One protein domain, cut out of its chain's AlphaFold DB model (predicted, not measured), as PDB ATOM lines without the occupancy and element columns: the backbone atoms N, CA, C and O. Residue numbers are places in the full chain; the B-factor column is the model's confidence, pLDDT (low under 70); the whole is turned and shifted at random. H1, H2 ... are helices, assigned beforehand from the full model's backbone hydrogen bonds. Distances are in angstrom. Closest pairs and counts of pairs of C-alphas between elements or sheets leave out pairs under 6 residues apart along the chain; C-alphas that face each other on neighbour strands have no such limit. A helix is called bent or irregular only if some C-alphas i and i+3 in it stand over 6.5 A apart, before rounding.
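Overview. This is residues 28 to 158 of the 267 residues of an uncharacterized protein of Streptomyces sp. CNZ279 (UniProt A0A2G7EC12). One very long helix, H4, is bent into an L; H1 and part of H3 pack one after the other along its longer arm H4a, with the short H2 at the joint between them. The other arm, H4b, turns away, and its residues 141 to 158 stick out free. The printed part has 131 residues with four named helices, H1, H2, H3 and H4 in chain order, and no named strand; the class is all helix. It is extended, with a radius of gyration of the C-alphas of 26.8 A and spans of 88 by 37 by 20 A.

Along the chain. H4, residues 96 to 158, was assigned as one helix by its hydrogen bonds but is bent: C-alphas 131 and 134 are 7.4 A apart. Its arm H4a, residues 96 to 131, is 50.9 A long, starting at C-alpha 96 (217.510, 142.667, 211.764); it is irregular, with C-alphas 102 and 105 6.9 A apart, and has a kink of 39 degrees near residue 103. H4b, residues 134 to 158, is 35.9 A long and ends at C-alpha 158 (207.516, 71.988, 196.081). H1, residues 37 to 59, measures 32.7 A, H3, residues 68 to 85, 26.0 A; H2 is residues 61 to 64.

Arrangement. H4 is the hub. H4a and H4b are only just about perpendicular, at 70.3 degrees. H1 touches H4a at a shallow tilt of 15 degrees, opposite ways; the closest C-alphas, of Arg 46 and Thr 121, are 5.1 A apart. H3, with residues 68 to 76 alone, touches H4a, closest at the C-alphas of Ala 72 and Val 97, 4.9 A; they form a helical hairpin. H2 touches H4a, closest at the C-alphas of Val 63 and Arg 104, 5.4 A. H1 and H3 are apart. Every O i to N i+4 pair is within hydrogen-bond range in H1, H3 and H4b, and 30 of 32 in H4a; H2 is too short for such a pair.

Size, cuts and confidence. The C-alphas farthest apart, of Gly 87 and Asn 156, are 88.9 A apart. The printed part has no cut, no link is long, and no printed residue is under 70 in pLDDT.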
ATOM      1  N   ASP A  28     197.580 107.741 205.363       73.31
ATOM      2  CA  ASP A  28     196.106 107.768 205.342       73.31
ATOM      3  C   ASP A  28     195.483 107.552 203.952       73.31
ATOM      4  O   ASP A  28     194.260 107.449 203.816       73.31
ATOM      5  N   VAL A  29     196.305 107.464 202.903       84.12
ATOM      6  CA  VAL A  29     195.846 107.312 201.515       84.12
ATOM      7  C   VAL A  29     196.448 106.045 200.897       84.12
ATOM      8  O   VAL A  29     197.653 105.819 201.025       84.12
ATOM      9  N   PRO A  30     195.651 105.209 200.196       87.81
ATOM     10  CA  PRO A  30     196.172 104.039 199.496       87.81
ATOM     11  C   PRO A  30     197.288 104.399 198.500       87.81
ATOM     12  O   PRO A  30     197.259 105.484 197.912       87.81
ATOM     13  N   PRO A  31     198.232 103.478 198.219       89.94
ATOM     14  CA  PRO A  31     199.247 103.688 197.190       89.94
ATOM     15  C   PRO A  31     198.640 104.101 195.842       89.94
ATOM     16  O   PRO A  31     197.627 103.542 195.419       89.94
ATOM     17  N   ALA A  32     199.306 105.007 195.114       92.50
ATOM     18  CA  ALA A  32     198.790 105.600 193.873       92.50
ATOM     19  C   ALA A  32     198.326 104.576 192.819       92.50
ATOM     20  O   ALA A  32     197.370 104.839 192.090       92.50
ATOM     21  N   ARG A  33     198.946 103.386 192.773       92.75
ATOM     22  CA  ARG A  33     198.548 102.282 191.876       92.75
ATOM     23  C   ARG A  33     197.104 101.807 192.073       92.75
ATOM     24  O   ARG A  33     196.520 101.262 191.145       92.75
ATOM     25  N   PHE A  34     196.530 102.025 193.256       91.94
ATOM     26  CA  PHE A  34     195.143 101.688 193.569       91.94
ATOM     27  C   PHE A  34     194.176 102.850 193.330       91.94
ATOM     28  O   PHE A  34     192.970 102.654 193.407       91.94
ATOM     29  N   LEU A  35     194.661 104.056 193.043       94.19
ATOM     30  CA  LEU A  35     193.813 105.227 192.836       94.19
ATOM     31  C   LEU A  35     193.491 105.393 191.352       94.19
ATOM     32  O   LEU A  35     194.326 105.119 190.488       94.19
ATOM     33  N   SER A  36     192.296 105.889 191.035       96.56
ATOM     34  CA  SER A  36     191.973 106.296 189.667       96.56
ATOM     35  C   SER A  36     192.853 107.468 189.203       96.56
ATOM     36  O   SER A  36     193.353 108.249 190.013       96.56
ATOM     37  N   LYS A  37     193.015 107.663 187.884       97.62
ATOM     38  CA  LYS A  37     193.766 108.818 187.343       97.62
ATOM     39  C   LYS A  37     193.257 110.174 187.876       97.62
ATOM     40  O   LYS A  37     194.095 111.015 188.199       97.62
ATOM     41  N   PRO A  38     191.936 110.435 187.979       97.94
ATOM     42  CA  PRO A  38     191.430 111.636 188.647       97.94
ATOM     43  C   PRO A  38     191.914 111.794 190.092       97.94
ATOM     44  O   PRO A  38     192.380 112.872 190.455       97.94
ATOM     45  N   THR A  39     191.863 110.735 190.898       97.19
ATOM     46  CA  THR A  39     192.272 110.786 192.310       97.19
ATOM     47  C   THR A  39     193.791 110.893 192.461       97.19
ATOM     48  O   THR A  39     194.269 111.624 193.323       97.19
ATOM     49  N   GLN A  40     194.569 110.298 191.551       96.81
ATOM     50  CA  GLN A  40     196.019 110.518 191.471       96.81
ATOM     51  C   GLN A  40     196.369 111.993 191.226       96.81
ATOM     52  O   GLN A  40     197.295 112.505 191.841       96.81
ATOM     53  N   LYS A  41     195.609 112.715 190.387       97.56
ATOM     54  CA  LYS A  41     195.813 114.165 190.206       97.56
ATOM     55  C   LYS A  41     195.563 114.955 191.493       97.56
ATOM     56  O   LYS A  41     196.248 115.944 191.730       97.56
ATOM     57  N   LEU A  42     194.594 114.537 192.314       96.94
ATOM     58  CA  LEU A  42     194.353 115.149 193.627       96.94
ATOM     59  C   LEU A  42     195.506 114.870 194.596       96.94
ATOM     60  O   LEU A  42     195.907 115.779 195.317       96.94
ATOM     61  N   LEU A  43     196.070 113.658 194.565       95.69
ATOM     62  CA  LEU A  43     197.265 113.311 195.336       95.69
ATOM     63  C   LEU A  43     198.450 114.203 194.940       95.69
ATOM     64  O   LEU A  43     199.025 114.860 195.801       95.69
ATOM     65  N   THR A  44     198.730 114.345 193.639       95.94
ATOM     66  CA  THR A  44     199.770 115.267 193.150       95.94
ATOM     67  C   THR A  44     199.517 116.709 193.592       95.94
ATOM     68  O   THR A  44     200.438 117.379 194.046       95.94
ATOM     69  N   ALA A  45     198.273 117.193 193.524       96.25
ATOM     70  CA  ALA A  45     197.939 118.548 193.963       96.25
ATOM     71  C   ALA A  45     198.139 118.757 195.475       96.25
ATOM     72  O   ALA A  45     198.533 119.848 195.894       96.25
ATOM     73  N   ARG A  46     197.868 117.731 196.293       95.25
ATOM     74  CA  ARG A  46     198.148 117.736 197.734       95.25
ATOM     75  C   ARG A  46     199.652 117.781 197.988       95.25
ATOM     76  O   ARG A  46     200.090 118.587 198.804       95.25
ATOM     77  N   ASP A  47     200.435 116.977 197.275       95.00
ATOM     78  CA  ASP A  47     201.893 116.936 197.436       95.00
ATOM     79  C   ASP A  47     202.553 118.246 196.988       95.00
ATOM     80  O   ASP A  47     203.416 118.776 197.681       95.00
ATOM     81  N   GLU A  48     202.088 118.849 195.893       96.19
ATOM     82  CA  GLU A  48     202.528 120.185 195.478       96.19
ATOM     83  C   GLU A  48     202.190 121.263 196.518       96.19
ATOM     84  O   GLU A  48     203.002 122.155 196.770       96.19
ATOM     85  N   ALA A  49     200.997 121.209 197.125       95.69
ATOM     86  CA  ALA A  49     200.616 122.140 198.185       95.69
ATOM     87  C   ALA A  49     201.492 121.960 199.433       95.69
ATOM     88  O   ALA A  49     201.907 122.954 200.031       95.69
ATOM     89  N   TRP A  50     201.797 120.710 199.794       95.25
ATOM     90  CA  TRP A  50     202.673 120.374 200.912       95.25
ATOM     91  C   TRP A  50     204.104 120.854 200.686       95.25
ATOM     92  O   TRP A  50     204.662 121.521 201.553       95.25
ATOM     93  N   ASN A  51     204.665 120.603 199.501       95.38
ATOM     94  CA  ASN A  51     206.005 121.062 199.150       95.38
ATOM     95  C   ASN A  51     206.095 122.587 199.239       95.38
ATOM     96  O   ASN A  51     206.971 123.101 199.916       95.38
ATOM     97  N   ARG A  52     205.121 123.325 198.684       97.00
ATOM     98  CA  ARG A  52     205.099 124.795 198.802       97.00
ATOM     99  C   ARG A  52     205.004 125.284 200.245       97.00
ATOM    100  O   ARG A  52     205.596 126.306 200.570       97.00
ATOM    101  N   TYR A  53     204.226 124.602 201.085       96.50
ATOM    102  CA  TYR A  53     204.146 124.913 202.511       96.50
ATOM    103  C   TYR A  53     205.500 124.690 203.200       96.50
ATOM    104  O   TYR A  53     205.988 125.595 203.873       96.50
ATOM    105  N   SER A  54     206.117 123.529 202.971       95.62
ATOM    106  CA  SER A  54     207.409 123.146 203.548       95.62
ATOM    107  C   SER A  54     208.549 124.052 203.079       95.62
ATOM    108  O   SER A  54     209.338 124.510 203.901       95.62
ATOM    109  N   ASP A  55     208.623 124.345 201.781       96.75
ATOM    110  CA  ASP A  55     209.628 125.237 201.194       96.75
ATOM    111  C   ASP A  55     209.487 126.647 201.780       96.75
ATOM    112  O   ASP A  55     210.464 127.249 202.218       96.75
ATOM    113  N   PHE A  56     208.253 127.154 201.887       97.75
ATOM    114  CA  PHE A  56     207.998 128.461 202.489       97.75
ATOM    115  C   PHE A  56     208.387 128.511 203.972       97.75
ATOM    116  O   PHE A  56     208.944 129.516 204.422       97.75
ATOM    117  N   GLU A  57     208.079 127.459 204.737       97.12
ATOM    118  CA  GLU A  57     208.469 127.348 206.145       97.12
ATOM    119  C   GLU A  57     209.995 127.347 206.296       97.12
ATOM    120  O   GLU A  57     210.519 128.092 207.124       97.12
ATOM    121  N   ALA A  58     210.703 126.582 205.459       96.62
ATOM    122  CA  ALA A  58     212.161 126.521 205.450       96.62
ATOM    123  C   ALA A  58     212.793 127.877 205.088       96.62
ATOM    124  O   ALA A  58     213.631 128.385 205.835       96.62
ATOM    125  N   ASP A  59     212.330 128.512 204.008       97.69
ATOM    126  CA  ASP A  59     212.837 129.805 203.527       97.69
ATOM    127  C   ASP A  59     212.598 130.953 204.523       97.69
ATOM    128  O   ASP A  59     213.304 131.965 204.512       97.69
ATOM    129  N   ASN A  60     211.587 130.824 205.388       97.50
ATOM    130  CA  ASN A  60     211.208 131.845 206.365       97.50
ATOM    131  C   ASN A  60     211.433 131.394 207.814       97.50
ATOM    132  O   ASN A  60     210.914 132.033 208.733       97.50
ATOM    133  N   TYR A  61     212.223 130.339 208.039       96.50
ATOM    134  CA  TYR A  61     212.413 129.737 209.361       96.50
ATOM    135  C   TYR A  61     212.825 130.764 210.425       96.50
ATOM    136  O   TYR A  61     212.231 130.821 211.503       96.50
ATOM    137  N   ASP A  62     213.766 131.651 210.092       94.56
ATOM    138  CA  ASP A  62     214.271 132.685 210.999       94.56
ATOM    139  C   ASP A  62     213.156 133.565 211.576       94.56
ATOM    140  O   ASP A  62     213.158 133.861 212.770       94.56
ATOM    141  N   VAL A  63     212.178 133.949 210.748       97.19
ATOM    142  CA  VAL A  63     211.066 134.822 211.154       97.19
ATOM    143  C   VAL A  63     209.829 134.056 211.606       97.19
ATOM    144  O   VAL A  63     208.929 134.682 212.164       97.19
ATOM    145  N   LEU A  64     209.757 132.743 211.375       96.56
ATOM    146  CA  LEU A  64     208.650 131.873 211.792       96.56
ATOM    147  C   LEU A  64     208.925 131.159 213.121       96.56
ATOM    148  O   LEU A  64     207.980 130.855 213.849       96.56
ATOM    149  N   SER A  65     210.194 130.959 213.478       95.69
ATOM    150  CA  SER A  65     210.602 130.316 214.730       95.69
ATOM    151  C   SER A  65     210.018 131.013 215.971       95.69
ATOM    152  O   SER A  65     209.694 132.209 215.955       95.69
ATOM    153  N   SER A  66     209.860 130.274 217.074       95.31
ATOM    154  CA  SER A  66     209.448 130.856 218.363       95.31
ATOM    155  C   SER A  66     210.466 131.875 218.874       95.31
ATOM    156  O   SER A  66     210.086 132.886 219.455       95.31
ATOM    157  N   ASP A  67     211.743 131.640 218.573       96.31
ATOM    158  CA  ASP A  67     212.883 132.381 219.111       96.31
ATOM    159  C   ASP A  67     213.409 133.438 218.124       96.31
ATOM    160  O   ASP A  67     214.550 133.888 218.242       96.31
ATOM    161  N   TRP A  68     212.585 133.839 217.149       97.50
ATOM    162  CA  TRP A  68     212.956 134.764 216.072       97.50
ATOM    163  C   TRP A  68     213.601 136.055 216.591       97.50
ATOM    164  O   TRP A  68     214.583 136.522 216.020       97.50
ATOM    165  N   GLU A  69     213.083 136.612 217.691       97.94
ATOM    166  CA  GLU A  69     213.575 137.865 218.270       97.94
ATOM    167  C   GLU A  69     214.984 137.684 218.832       97.94
ATOM    168  O   GLU A  69     215.861 138.498 218.568       97.94
ATOM    169  N   ARG A  70     215.250 136.561 219.512       97.69
ATOM    170  CA  ARG A  70     216.595 136.223 219.995       97.69
ATOM    171  C   ARG A  70     217.571 136.041 218.833       97.69
ATOM    172  O   ARG A  70     218.688 136.546 218.897       97.69
ATOM    173  N   THR A  71     217.162 135.338 217.777       96.44
ATOM    174  CA  THR A  71     217.993 135.126 216.583       96.44
ATOM    175  C   THR A  71     218.294 136.442 215.864       96.44
ATOM    176  O   THR A  71     219.430 136.666 215.453       96.44
ATOM    177  N   ALA A  72     217.307 137.332 215.739       97.62
ATOM    178  CA  ALA A  72     217.484 138.645 215.129       97.62
ATOM    179  C   ALA A  72     218.391 139.555 215.976       97.62
ATOM    180  O   ALA A  72     219.337 140.125 215.438       97.62
ATOM    181  N   SER A  73     218.192 139.607 217.297       97.69
ATOM    182  CA  SER A  73     219.060 140.366 218.209       97.69
ATOM    183  C   SER A  73     220.508 139.877 218.166       97.69
ATOM    184  O   SER A  73     221.429 140.685 218.123       97.69
ATOM    185  N   ALA A  74     220.734 138.560 218.098       97.75
ATOM    186  CA  ALA A  74     222.082 138.008 217.962       97.75
ATOM    187  C   ALA A  74     222.767 138.426 216.644       97.75
ATOM    188  O   ALA A  74     223.983 138.631 216.623       97.75
ATOM    189  N   LYS A  75     222.004 138.579 215.549       97.50
ATOM    190  CA  LYS A  75     222.516 139.114 214.275       97.50
ATOM    191  C   LYS A  75     222.880 140.594 214.397       97.50
ATOM    192  O   LYS A  75     223.959 140.970 213.944       97.50
ATOM    193  N   ASP A  76     222.041 141.393 215.056       98.00
ATOM    194  CA  ASP A  76     222.315 142.813 215.319       98.00
ATOM    195  C   ASP A  76     223.572 142.989 216.184       98.00
ATOM    196  O   ASP A  76     224.469 143.755 215.832       98.00
ATOM    197  N   GLU A  77     223.714 142.210 217.262       98.00
ATOM    198  CA  GLU A  77     224.917 142.210 218.103       98.00
ATOM    199  C   GLU A  77     226.183 141.820 217.326       98.00
ATOM    200  O   GLU A  77     227.250 142.406 217.530       98.00
ATOM    201  N   ALA A  78     226.095 140.818 216.445       97.75
ATOM    202  CA  ALA A  78     227.218 140.400 215.612       97.75
ATOM    203  C   ALA A  78     227.608 141.489 214.599       97.75
ATOM    204  O   ALA A  78     228.794 141.792 214.459       97.75
ATOM    205  N   ALA A  79     226.631 142.116 213.940       97.25
ATOM    206  CA  ALA A  79     226.862 143.204 212.992       97.25
ATOM    207  C   ALA A  79     227.477 144.437 213.675       97.25
ATOM    208  O   ALA A  79     228.446 145.005 213.165       97.25
ATOM    209  N   ALA A  80     226.982 144.793 214.862       97.56
ATOM    210  CA  ALA A  80     227.521 145.871 215.684       97.56
ATOM    211  C   ALA A  80     228.989 145.632 216.066       97.56
ATOM    212  O   ALA A  80     229.816 146.535 215.939       97.56
ATOM    213  N   LYS A  81     229.341 144.402 216.478       98.00
ATOM    214  CA  LYS A  81     230.731 144.021 216.791       98.00
ATOM    215  C   LYS A  81     231.658 144.196 215.585       98.00
ATOM    216  O   LYS A  81     232.764 144.707 215.749       98.00
ATOM    217  N   VAL A  82     231.212 143.802 214.389       97.88
ATOM    218  CA  VAL A  82     231.989 143.958 213.146       97.88
ATOM    219  C   VAL A  82     232.168 145.437 212.788       97.88
ATOM    220  O   VAL A  82     233.291 145.869 212.552       97.88
ATOM    221  N   ALA A  83     231.099 146.238 212.808       97.25
ATOM    222  CA  ALA A  83     231.178 147.663 212.477       97.25
ATOM    223  C   ALA A  83     232.060 148.452 213.453       97.25
ATOM    224  O   ALA A  83     232.879 149.260 213.015       97.25
ATOM    225  N   ALA A  84     231.953 148.170 214.756       97.50
ATOM    226  CA  ALA A  84     232.793 148.791 215.776       97.50
ATOM    227  C   ALA A  84     234.283 148.469 215.569       97.50
ATOM    228  O   ALA A  84     235.126 149.354 215.705       97.50
ATOM    229  N   ALA A  85     234.615 147.227 215.195       97.44
ATOM    230  CA  ALA A  85     235.990 146.829 214.887       97.44
ATOM    231  C   ALA A  85     236.555 147.535 213.638       97.44
ATOM    232  O   ALA A  85     237.757 147.771 213.553       97.44
ATOM    233  N   GLU A  86     235.691 147.902 212.692       97.75
ATOM    234  CA  GLU A  86     236.038 148.634 211.467       97.75
ATOM    235  C   GLU A  86     235.976 150.167 211.630       97.75
ATOM    236  O   GLU A  86     236.257 150.894 210.678       97.75
ATOM    237  N   GLY A  87     235.605 150.675 212.813       97.44
ATOM    238  CA  GLY A  87     235.462 152.111 213.077       97.44
ATOM    239  C   GLY A  87     234.259 152.771 212.389       97.44
ATOM    240  O   GLY A  87     234.254 153.988 212.208       97.44
ATOM    241  N   ARG A  88     233.253 151.987 211.987       97.62
ATOM    242  CA  ARG A  88     231.979 152.483 211.441       97.62
ATOM    243  C   ARG A  88     230.994 152.787 212.576       97.62
ATOM    244  O   ARG A  88     231.062 152.153 213.629       97.62
ATOM    245  N   ASP A  89     230.071 153.730 212.363       95.44
ATOM    246  CA  ASP A  89     228.986 153.982 213.320       95.44
ATOM    247  C   ASP A  89     228.050 152.763 213.380       95.44
ATOM    248  O   ASP A  89     227.587 152.253 212.357       95.44
ATOM    249  N   VAL A  90     227.801 152.272 214.592       95.50
ATOM    250  CA  VAL A  90     226.941 151.113 214.854       95.50
ATOM    251  C   VAL A  90     225.467 151.467 214.648       95.50
ATOM    252  O   VAL A  90     224.683 150.597 214.272       95.50
ATOM    253  N   PHE A  91     225.084 152.730 214.859       95.31
ATOM    254  CA  PHE A  91     223.692 153.175 214.746       95.31
ATOM    255  C   PHE A  91     223.230 153.389 213.299       95.31
ATOM    256  O   PHE A  91     222.029 153.466 213.056       95.31
ATOM    257  N   ASP A  92     224.160 153.412 212.342       95.25
ATOM    258  CA  ASP A  92     223.858 153.500 210.909       95.25
ATOM    259  C   ASP A  92     223.554 152.126 210.273       95.25
ATOM    260  O   ASP A  92     223.210 152.038 209.090       95.25
ATOM    261  N   LEU A  93     223.693 151.029 211.026       94.62
ATOM    262  CA  LEU A  93     223.417 149.682 210.530       94.62
ATOM    263  C   LEU A  93     221.905 149.390 210.501       94.62
ATOM    264  O   LEU A  93     221.185 149.759 211.429       94.62
ATOM    265  N   PRO A  94     221.404 148.661 209.488       96.62
ATOM    266  CA  PRO A  94     220.025 148.182 209.495       96.62
ATOM    267  C   PRO A  94     219.803 147.161 210.625       96.62
ATOM    268  O   PRO A  94     220.603 146.240 210.783       96.62
ATOM    269  N   SER A  95     218.697 147.294 211.370       97.44
ATOM    270  CA  SER A  95     218.317 146.336 212.421       97.44
ATOM    271  C   SER A  95     217.569 145.133 211.844       97.44
ATOM    272  O   SER A  95     216.467 145.252 211.294       97.44
ATOM    273  N   ALA A  96     218.140 143.948 212.036       97.50
ATOM    274  CA  ALA A  96     217.510 142.667 211.764       97.50
ATOM    275  C   ALA A  96     216.271 142.446 212.643       97.50
ATOM    276  O   ALA A  96     215.322 141.806 212.187       97.50
ATOM    277  N   VAL A  97     216.240 142.972 213.877       98.00
ATOM    278  CA  VAL A  97     215.047 142.909 214.742       98.00
ATOM    279  C   VAL A  97     213.884 143.678 214.122       98.00
ATOM    280  O   VAL A  97     212.784 143.129 214.024       98.00
ATOM    281  N   ASP A  98     214.107 144.910 213.661       98.19
ATOM    282  CA  ASP A  98     213.051 145.706 213.027       98.19
ATOM    283  C   ASP A  98     212.600 145.098 211.692       98.19
ATOM    284  O   ASP A  98     211.395 145.020 211.414       98.19
ATOM    285  N   GLU A  99     213.539 144.577 210.892       97.69
ATOM    286  CA  GLU A  99     213.206 143.844 209.670       97.69
ATOM    287  C   GLU A  99     212.323 142.626 209.988       97.69
ATOM    288  O   GLU A  99     211.226 142.488 209.432       97.69
ATOM    289  N   ALA A 100     212.753 141.769 210.917       97.56
ATOM    290  CA  ALA A 100     212.029 140.562 211.299       97.56
ATOM    291  C   ALA A 100     210.652 140.888 211.896       97.56
ATOM    292  O   ALA A 100     209.657 140.269 211.511       97.56
ATOM    293  N   ARG A 101     210.556 141.916 212.749       98.00
ATOM    294  CA  ARG A 101     209.296 142.405 213.327       98.00
ATOM    295  C   ARG A 101     208.314 142.852 212.242       98.00
ATOM    296  O   ARG A 101     207.125 142.547 212.333       98.00
ATOM    297  N   SER A 102     208.800 143.515 211.193       97.88
ATOM    298  CA  SER A 102     207.966 143.946 210.062       97.88
ATOM    299  C   SER A 102     207.529 142.786 209.149       97.88
ATOM    300  O   SER A 102     206.410 142.784 208.622       97.88
ATOM    301  N   ARG A 103     208.399 141.783 208.954       97.69
ATOM    302  CA  ARG A 103     208.173 140.643 208.051       97.69
ATOM    303  C   ARG A 103     207.322 139.545 208.679       97.69
ATOM    304  O   ARG A 103     206.491 138.962 207.984       97.69
ATOM    305  N   ARG A 104     207.483 139.283 209.978       97.50
ATOM    306  CA  ARG A 104     206.828 138.179 210.697       97.50
ATOM    307  C   ARG A 104     205.307 138.106 210.505       97.50
ATOM    308  O   ARG A 104     204.843 137.032 210.131       97.50
ATOM    309  N   PRO A 105     204.500 139.173 210.684       98.00
ATOM    310  CA  PRO A 105     203.050 139.064 210.487       98.00
ATOM    311  C   PRO A 105     202.672 138.693 209.043       98.00
ATOM    312  O   PRO A 105     201.716 137.946 208.834       98.00
ATOM    313  N   LYS A 106     203.446 139.147 208.045       98.00
ATOM    314  CA  LYS A 106     203.247 138.776 206.634       98.00
ATOM    315  C   LYS A 106     203.601 137.307 206.399       98.00
ATOM    316  O   LYS A 106     202.831 136.599 205.755       98.00
ATOM    317  N   ALA A 107     204.720 136.849 206.963       97.50
ATOM    318  CA  ALA A 107     205.154 135.457 206.878       97.50
ATOM    319  C   ALA A 107     204.145 134.506 207.543       97.50
ATOM    320  O   ALA A 107     203.745 133.520 206.934       97.50
ATOM    321  N   LEU A 108     203.651 134.842 208.739       96.94
ATOM    322  CA  LEU A 108     202.616 134.068 209.433       96.94
ATOM    323  C   LEU A 108     201.294 134.029 208.653       96.94
ATOM    324  O   LEU A 108     200.665 132.976 208.559       96.94
ATOM    325  N   GLY A 109     200.873 135.156 208.068       96.56
ATOM    326  CA  GLY A 109     199.677 135.212 207.224       96.56
ATOM    327  C   GLY A 109     199.789 134.330 205.978       96.56
ATOM    328  O   GLY A 109     198.865 133.576 205.670       96.56
ATOM    329  N   ALA A 110     200.937 134.373 205.297       97.81
ATOM    330  CA  ALA A 110     201.223 133.522 204.146       97.81
ATOM    331  C   ALA A 110     201.284 132.033 204.529       97.81
ATOM    332  O   ALA A 110     200.641 131.213 203.875       97.81
ATOM    333  N   LEU A 111     201.965 131.693 205.630       97.12
ATOM    334  CA  LEU A 111     202.037 130.325 206.147       97.12
ATOM    335  C   LEU A 111     200.640 129.769 206.447       97.12
ATOM    336  O   LEU A 111     200.328 128.643 206.065       97.12
ATOM    337  N   LYS A 112     199.767 130.570 207.075       96.44
ATOM    338  CA  LYS A 112     198.379 130.179 207.352       96.44
ATOM    339  C   LYS A 112     197.600 129.893 206.067       96.44
ATOM    340  O   LYS A 112     196.926 128.872 205.988       96.44
ATOM    341  N   ALA A 113     197.724 130.749 205.052       97.44
ATOM    342  CA  ALA A 113     197.062 130.540 203.764       97.44
ATOM    343  C   ALA A 113     197.554 129.264 203.052       97.44
ATOM    344  O   ALA A 113     196.751 128.532 202.470       97.44
ATOM    345  N   LEU A 114     198.857 128.968 203.124       95.69
ATOM    346  CA  LEU A 114     199.432 127.726 202.598       95.69
ATOM    347  C   LEU A 114     198.925 126.499 203.370       95.69
ATOM    348  O   LEU A 114     198.511 125.522 202.749       95.69
ATOM    349  N   ALA A 115     198.868 126.568 204.701       95.31
ATOM    350  CA  ALA A 115     198.309 125.500 205.528       95.31
ATOM    351  C   ALA A 115     196.825 125.236 205.208       95.31
ATOM    352  O   ALA A 115     196.411 124.086 205.065       95.31
ATOM    353  N   ASP A 116     196.021 126.286 205.032       94.56
ATOM    354  CA  ASP A 116     194.612 126.154 204.640       94.56
ATOM    355  C   ASP A 116     194.472 125.536 203.239       94.56
ATOM    356  O   ASP A 116     193.574 124.722 203.001       94.56
ATOM    357  N   ARG A 117     195.398 125.842 202.320       95.69
ATOM    358  CA  ARG A 117     195.453 125.199 201.004       95.69
ATOM    359  C   ARG A 117     195.755 123.706 201.108       95.69
ATOM    360  O   ARG A 117     195.052 122.935 200.456       95.69
ATOM    361  N   VAL A 118     196.739 123.310 201.920       95.81
ATOM    362  CA  VAL A 118     197.063 121.896 202.187       95.81
ATOM    363  C   VAL A 118     195.828 121.163 202.709       95.81
ATOM    364  O   VAL A 118     195.438 120.143 202.141       95.81
ATOM    365  N   ARG A 119     195.151 121.716 203.725       94.00
ATOM    366  CA  ARG A 119     193.927 121.124 204.296       94.00
ATOM    367  C   ARG A 119     192.817 120.970 203.260       94.00
ATOM    368  O   ARG A 119     192.143 119.945 203.224       94.00
ATOM    369  N   ALA A 120     192.625 121.970 202.399       95.44
ATOM    370  CA  ALA A 120     191.617 121.914 201.346       95.44
ATOM    371  C   ALA A 120     191.927 120.832 200.296       95.44
ATOM    372  O   ALA A 120     191.022 120.108 199.878       95.44
ATOM    373  N   THR A 121     193.191 120.701 199.873       95.38
ATOM    374  CA  THR A 121     193.601 119.642 198.934       95.38
ATOM    375  C   THR A 121     193.502 118.255 199.556       95.38
ATOM    376  O   THR A 121     193.072 117.320 198.884       95.38
ATOM    377  N   ASP A 122     193.824 118.133 200.842       94.81
ATOM    378  CA  ASP A 122     193.739 116.878 201.583       94.81
ATOM    379  C   ASP A 122     192.283 116.417 201.758       94.81
ATOM    380  O   ASP A 122     191.927 115.304 201.375       94.81
ATOM    381  N   ALA A 123     191.386 117.314 202.181       93.31
ATOM    382  CA  ALA A 123     189.958 117.017 202.287       93.31
ATOM    383  C   ALA A 123     189.343 116.575 200.945       93.31
ATOM    384  O   ALA A 123     188.511 115.661 200.903       93.31
ATOM    385  N   ALA A 124     189.760 117.198 199.836       95.88
ATOM    386  CA  ALA A 124     189.328 116.808 198.498       95.88
ATOM    387  C   ALA A 124     189.827 115.403 198.121       95.88
ATOM    388  O   ALA A 124     189.042 114.590 197.624       95.88
ATOM    389  N   LEU A 125     191.101 115.104 198.399       95.38
ATOM    390  CA  LEU A 125     191.699 113.789 198.178       95.38
ATOM    391  C   LEU A 125     190.990 112.710 199.002       95.38
ATOM    392  O   LEU A 125     190.505 111.734 198.433       95.38
ATOM    393  N   VAL A 126     190.847 112.907 200.314       94.19
ATOM    394  CA  VAL A 126     190.180 111.955 201.217       94.19
ATOM    395  C   VAL A 126     188.737 111.700 200.781       94.19
ATOM    396  O   VAL A 126     188.282 110.555 200.771       94.19
ATOM    397  N   SER A 127     188.005 112.741 200.372       94.81
ATOM    398  CA  SER A 127     186.639 112.582 199.861       94.81
ATOM    399  C   SER A 127     186.589 111.734 198.587       94.81
ATOM    400  O   SER A 127     185.719 110.870 198.466       94.81
ATOM    401  N   ALA A 128     187.518 111.947 197.651       96.50
ATOM    402  CA  ALA A 128     187.602 111.170 196.417       96.50
ATOM    403  C   ALA A 128     187.981 109.707 196.691       96.50
ATOM    404  O   ALA A 128     187.297 108.800 196.219       96.50
ATOM    405  N   VAL A 129     188.989 109.475 197.537       95.44
ATOM    406  CA  VAL A 129     189.430 108.134 197.951       95.44
ATOM    407  C   VAL A 129     188.283 107.364 198.593       95.44
ATOM    408  O   VAL A 129     188.017 106.236 198.194       95.44
ATOM    409  N   ARG A 130     187.539 107.976 199.526       95.25
ATOM    410  CA  ARG A 130     186.392 107.329 200.190       95.25
ATOM    411  C   ARG A 130     185.336 106.815 199.213       95.25
ATOM    412  O   ARG A 130     184.719 105.791 199.483       95.25
ATOM    413  N   ARG A 131     185.132 107.496 198.082       96.81
ATOM    414  CA  ARG A 131     184.196 107.056 197.031       96.81
ATOM    415  C   ARG A 131     184.737 105.880 196.220       96.81
ATOM    416  O   ARG A 131     183.951 105.101 195.696       96.81
ATOM    417  N   GLU A 132     186.056 105.756 196.117       96.31
ATOM    418  CA  GLU A 132     186.731 104.670 195.399       96.31
ATOM    419  C   GLU A 132     187.027 103.449 196.278       96.31
ATOM    420  O   GLU A 132     187.319 102.383 195.737       96.31
ATOM    421  N   LEU A 133     186.931 103.571 197.609       93.69
ATOM    422  CA  LEU A 133     187.282 102.505 198.556       93.69
ATOM    423  C   LEU A 133     186.643 101.141 198.243       93.69
ATOM    424  O   LEU A 133     187.391 100.168 198.258       93.69
ATOM    425  N   PRO A 134     185.342 101.022 197.902       95.12
ATOM    426  CA  PRO A 134     184.762  99.720 197.569       95.12
ATOM    427  C   PRO A 134     185.446  99.055 196.365       95.12
ATOM    428  O   PRO A 134     185.833  97.894 196.434       95.12
ATOM    429  N   ALA A 135     185.700  99.816 195.296       94.69
ATOM    430  CA  ALA A 135     186.387  99.306 194.110       94.69
ATOM    431  C   ALA A 135     187.870  98.995 194.380       94.69
ATOM    432  O   ALA A 135     188.447  98.090 193.777       94.69
ATOM    433  N   ILE A 136     188.513  99.745 195.282       93.69
ATOM    434  CA  ILE A 136     189.867  99.439 195.755       93.69
ATOM    435  C   ILE A 136     189.868  98.112 196.516       93.69
ATOM    436  O   ILE A 136     190.709  97.263 196.231       93.69
ATOM    437  N   GLN A 137     188.921  97.925 197.435       93.94
ATOM    438  CA  GLN A 137     188.783  96.711 198.232       93.94
ATOM    439  C   GLN A 137     188.541  95.481 197.350       93.94
ATOM    440  O   GLN A 137     189.217  94.477 197.537       93.94
ATOM    441  N   GLU A 138     187.654  95.568 196.357       94.94
ATOM    442  CA  GLU A 138     187.400  94.473 195.410       94.94
ATOM    443  C   GLU A 138     188.662  94.055 194.644       94.94
ATOM    444  O   GLU A 138     188.934  92.864 194.505       94.94
ATOM    445  N   ARG A 139     189.468  95.021 194.182       92.88
ATOM    446  CA  ARG A 139     190.740  94.716 193.508       92.88
ATOM    447  C   ARG A 139     191.754  94.075 194.443       92.88
ATOM    448  O   ARG A 139     192.406  93.121 194.045       92.88
ATOM    449  N   ILE A 140     191.881  94.585 195.669       92.25
ATOM    450  CA  ILE A 140     192.791  94.009 196.666       92.25
ATOM    451  C   ILE A 140     192.386  92.567 196.972       92.25
ATOM    452  O   ILE A 140     193.246  91.697 197.024       92.25
ATOM    453  N   GLU A 141     191.093  92.299 197.136       95.31
ATOM    454  CA  GLU A 141     190.604  90.947 197.401       95.31
ATOM    455  C   GLU A 141     190.864  90.008 196.215       95.31
ATOM    456  O   GLU A 141     191.303  88.875 196.410       95.31
ATOM    457  N   ALA A 142     190.681  90.486 194.980       94.62
ATOM    458  CA  ALA A 142     191.041  89.727 193.785       94.62
ATOM    459  C   ALA A 142     192.550  89.417 193.734       94.62
ATOM    460  O   ALA A 142     192.925  88.267 193.508       94.62
ATOM    461  N   ASP A 143     193.407  90.404 194.015       93.56
ATOM    462  CA  ASP A 143     194.863  90.223 194.074       93.56
ATOM    463  C   ASP A 143     195.255  89.197 195.154       93.56
ATOM    464  O   ASP A 143     196.106  88.338 194.917       93.56
ATOM    465  N   VAL A 144     194.614  89.243 196.329       95.81
ATOM    466  CA  VAL A 144     194.823  88.272 197.418       95.81
ATOM    467  C   VAL A 144     194.425  86.864 196.979       95.81
ATOM    468  O   VAL A 144     195.180  85.921 197.215       95.81
ATOM    469  N   GLN A 145     193.280  86.703 196.316       96.69
ATOM    470  CA  GLN A 145     192.823  85.403 195.821       96.69
ATOM    471  C   GLN A 145     193.764  84.832 194.754       96.69
ATOM    472  O   GLN A 145     194.096  83.646 194.804       96.69
ATOM    473  N   THR A 146     194.244  85.665 193.826       96.56
ATOM    474  CA  THR A 146     195.248  85.261 192.834       96.56
ATOM    475  C   THR A 146     196.554  84.845 193.507       96.56
ATOM    476  O   THR A 146     197.037  83.741 193.258       96.56
ATOM    477  N   ALA A 147     197.088  85.662 194.419       96.00
ATOM    478  CA  ALA A 147     198.321  85.345 195.139       96.00
ATOM    479  C   ALA A 147     198.190  84.068 195.990       96.00
ATOM    480  O   ALA A 147     199.125  83.269 196.065       96.00
ATOM    481  N   ALA A 148     197.025  83.832 196.601       95.88
ATOM    482  CA  ALA A 148     196.748  82.609 197.347       95.88
ATOM    483  C   ALA A 148     196.749  81.370 196.436       95.88
ATOM    484  O   ALA A 148     197.326  80.345 196.800       95.88
ATOM    485  N   ALA A 149     196.152  81.460 195.243       97.50
ATOM    486  CA  ALA A 149     196.167  80.371 194.269       97.50
ATOM    487  C   ALA A 149     197.594  80.060 193.780       97.50
ATOM    488  O   ALA A 149     197.999  78.896 193.769       97.50
ATOM    489  N   GLU A 150     198.379  81.093 193.457       96.75
ATOM    490  CA  GLU A 150     199.787  80.950 193.063       96.75
ATOM    491  C   GLU A 150     200.634  80.320 194.177       96.75
ATOM    492  O   GLU A 150     201.467  79.448 193.917       96.75
ATOM    493  N   TYR A 151     200.396  80.717 195.431       95.44
ATOM    494  CA  TYR A 151     201.064  80.140 196.593       95.44
ATOM    495  C   TYR A 151     200.745  78.647 196.753       95.44
ATOM    496  O   TYR A 151     201.656  77.839 196.938       95.44
ATOM    497  N   VAL A 152     199.471  78.259 196.635       97.12
ATOM    498  CA  VAL A 152     199.051  76.849 196.701       97.12
ATOM    499  C   VAL A 152     199.691  76.032 195.577       97.12
ATOM    500  O   VAL A 152     200.205  74.942 195.826       97.12
ATOM    501  N   GLU A 153     199.727  76.551 194.349       97.12
ATOM    502  CA  GLU A 153     200.386  75.873 193.229       97.12
ATOM    503  C   GLU A 153     201.898  75.715 193.464       97.12
ATOM    504  O   GLU A 153     202.466  74.644 193.223       97.12
ATOM    505  N   ALA A 154     202.567  76.759 193.958       95.69
ATOM    506  CA  ALA A 154     203.984  76.703 194.305       95.69
ATOM    507  C   ALA A 154     204.263  75.656 195.395       95.69
ATOM    508  O   ALA A 154     205.200  74.868 195.251       95.69
ATOM    509  N   GLN A 155     203.421  75.595 196.430       95.12
ATOM    510  CA  GLN A 155     203.526  74.601 197.495       95.12
ATOM    511  C   GLN A 155     203.332  73.176 196.960       95.12
ATOM    512  O   GLN A 155     204.150  72.305 197.245       95.12
ATOM    513  N   ASN A 156     202.326  72.945 196.111       95.94
ATOM    514  CA  ASN A 156     202.099  71.640 195.484       95.94
ATOM    515  C   ASN A 156     203.298  71.201 194.628       95.94
ATOM    516  O   ASN A 156     203.714  70.042 194.682       95.94
ATOM    517  N   ARG A 157     203.902  72.124 193.864       96.38
ATOM    518  CA  ARG A 157     205.124  71.841 193.091       96.38
ATOM    519  C   ARG A 157     206.316  71.526 193.993       96.38
ATOM    520  O   ARG A 157     207.086  70.619 193.675       96.38
ATOM    521  N   ALA A 158     206.465  72.245 195.103       92.94
ATOM    522  CA  ALA A 158     207.516  71.988 196.081       92.94
ATOM    523  C   ALA A 158     207.347  70.612 196.747       92.94
ATOM    524  O   ALA A 158     208.318  69.864 196.854       92.94
TER     525      ALA A 158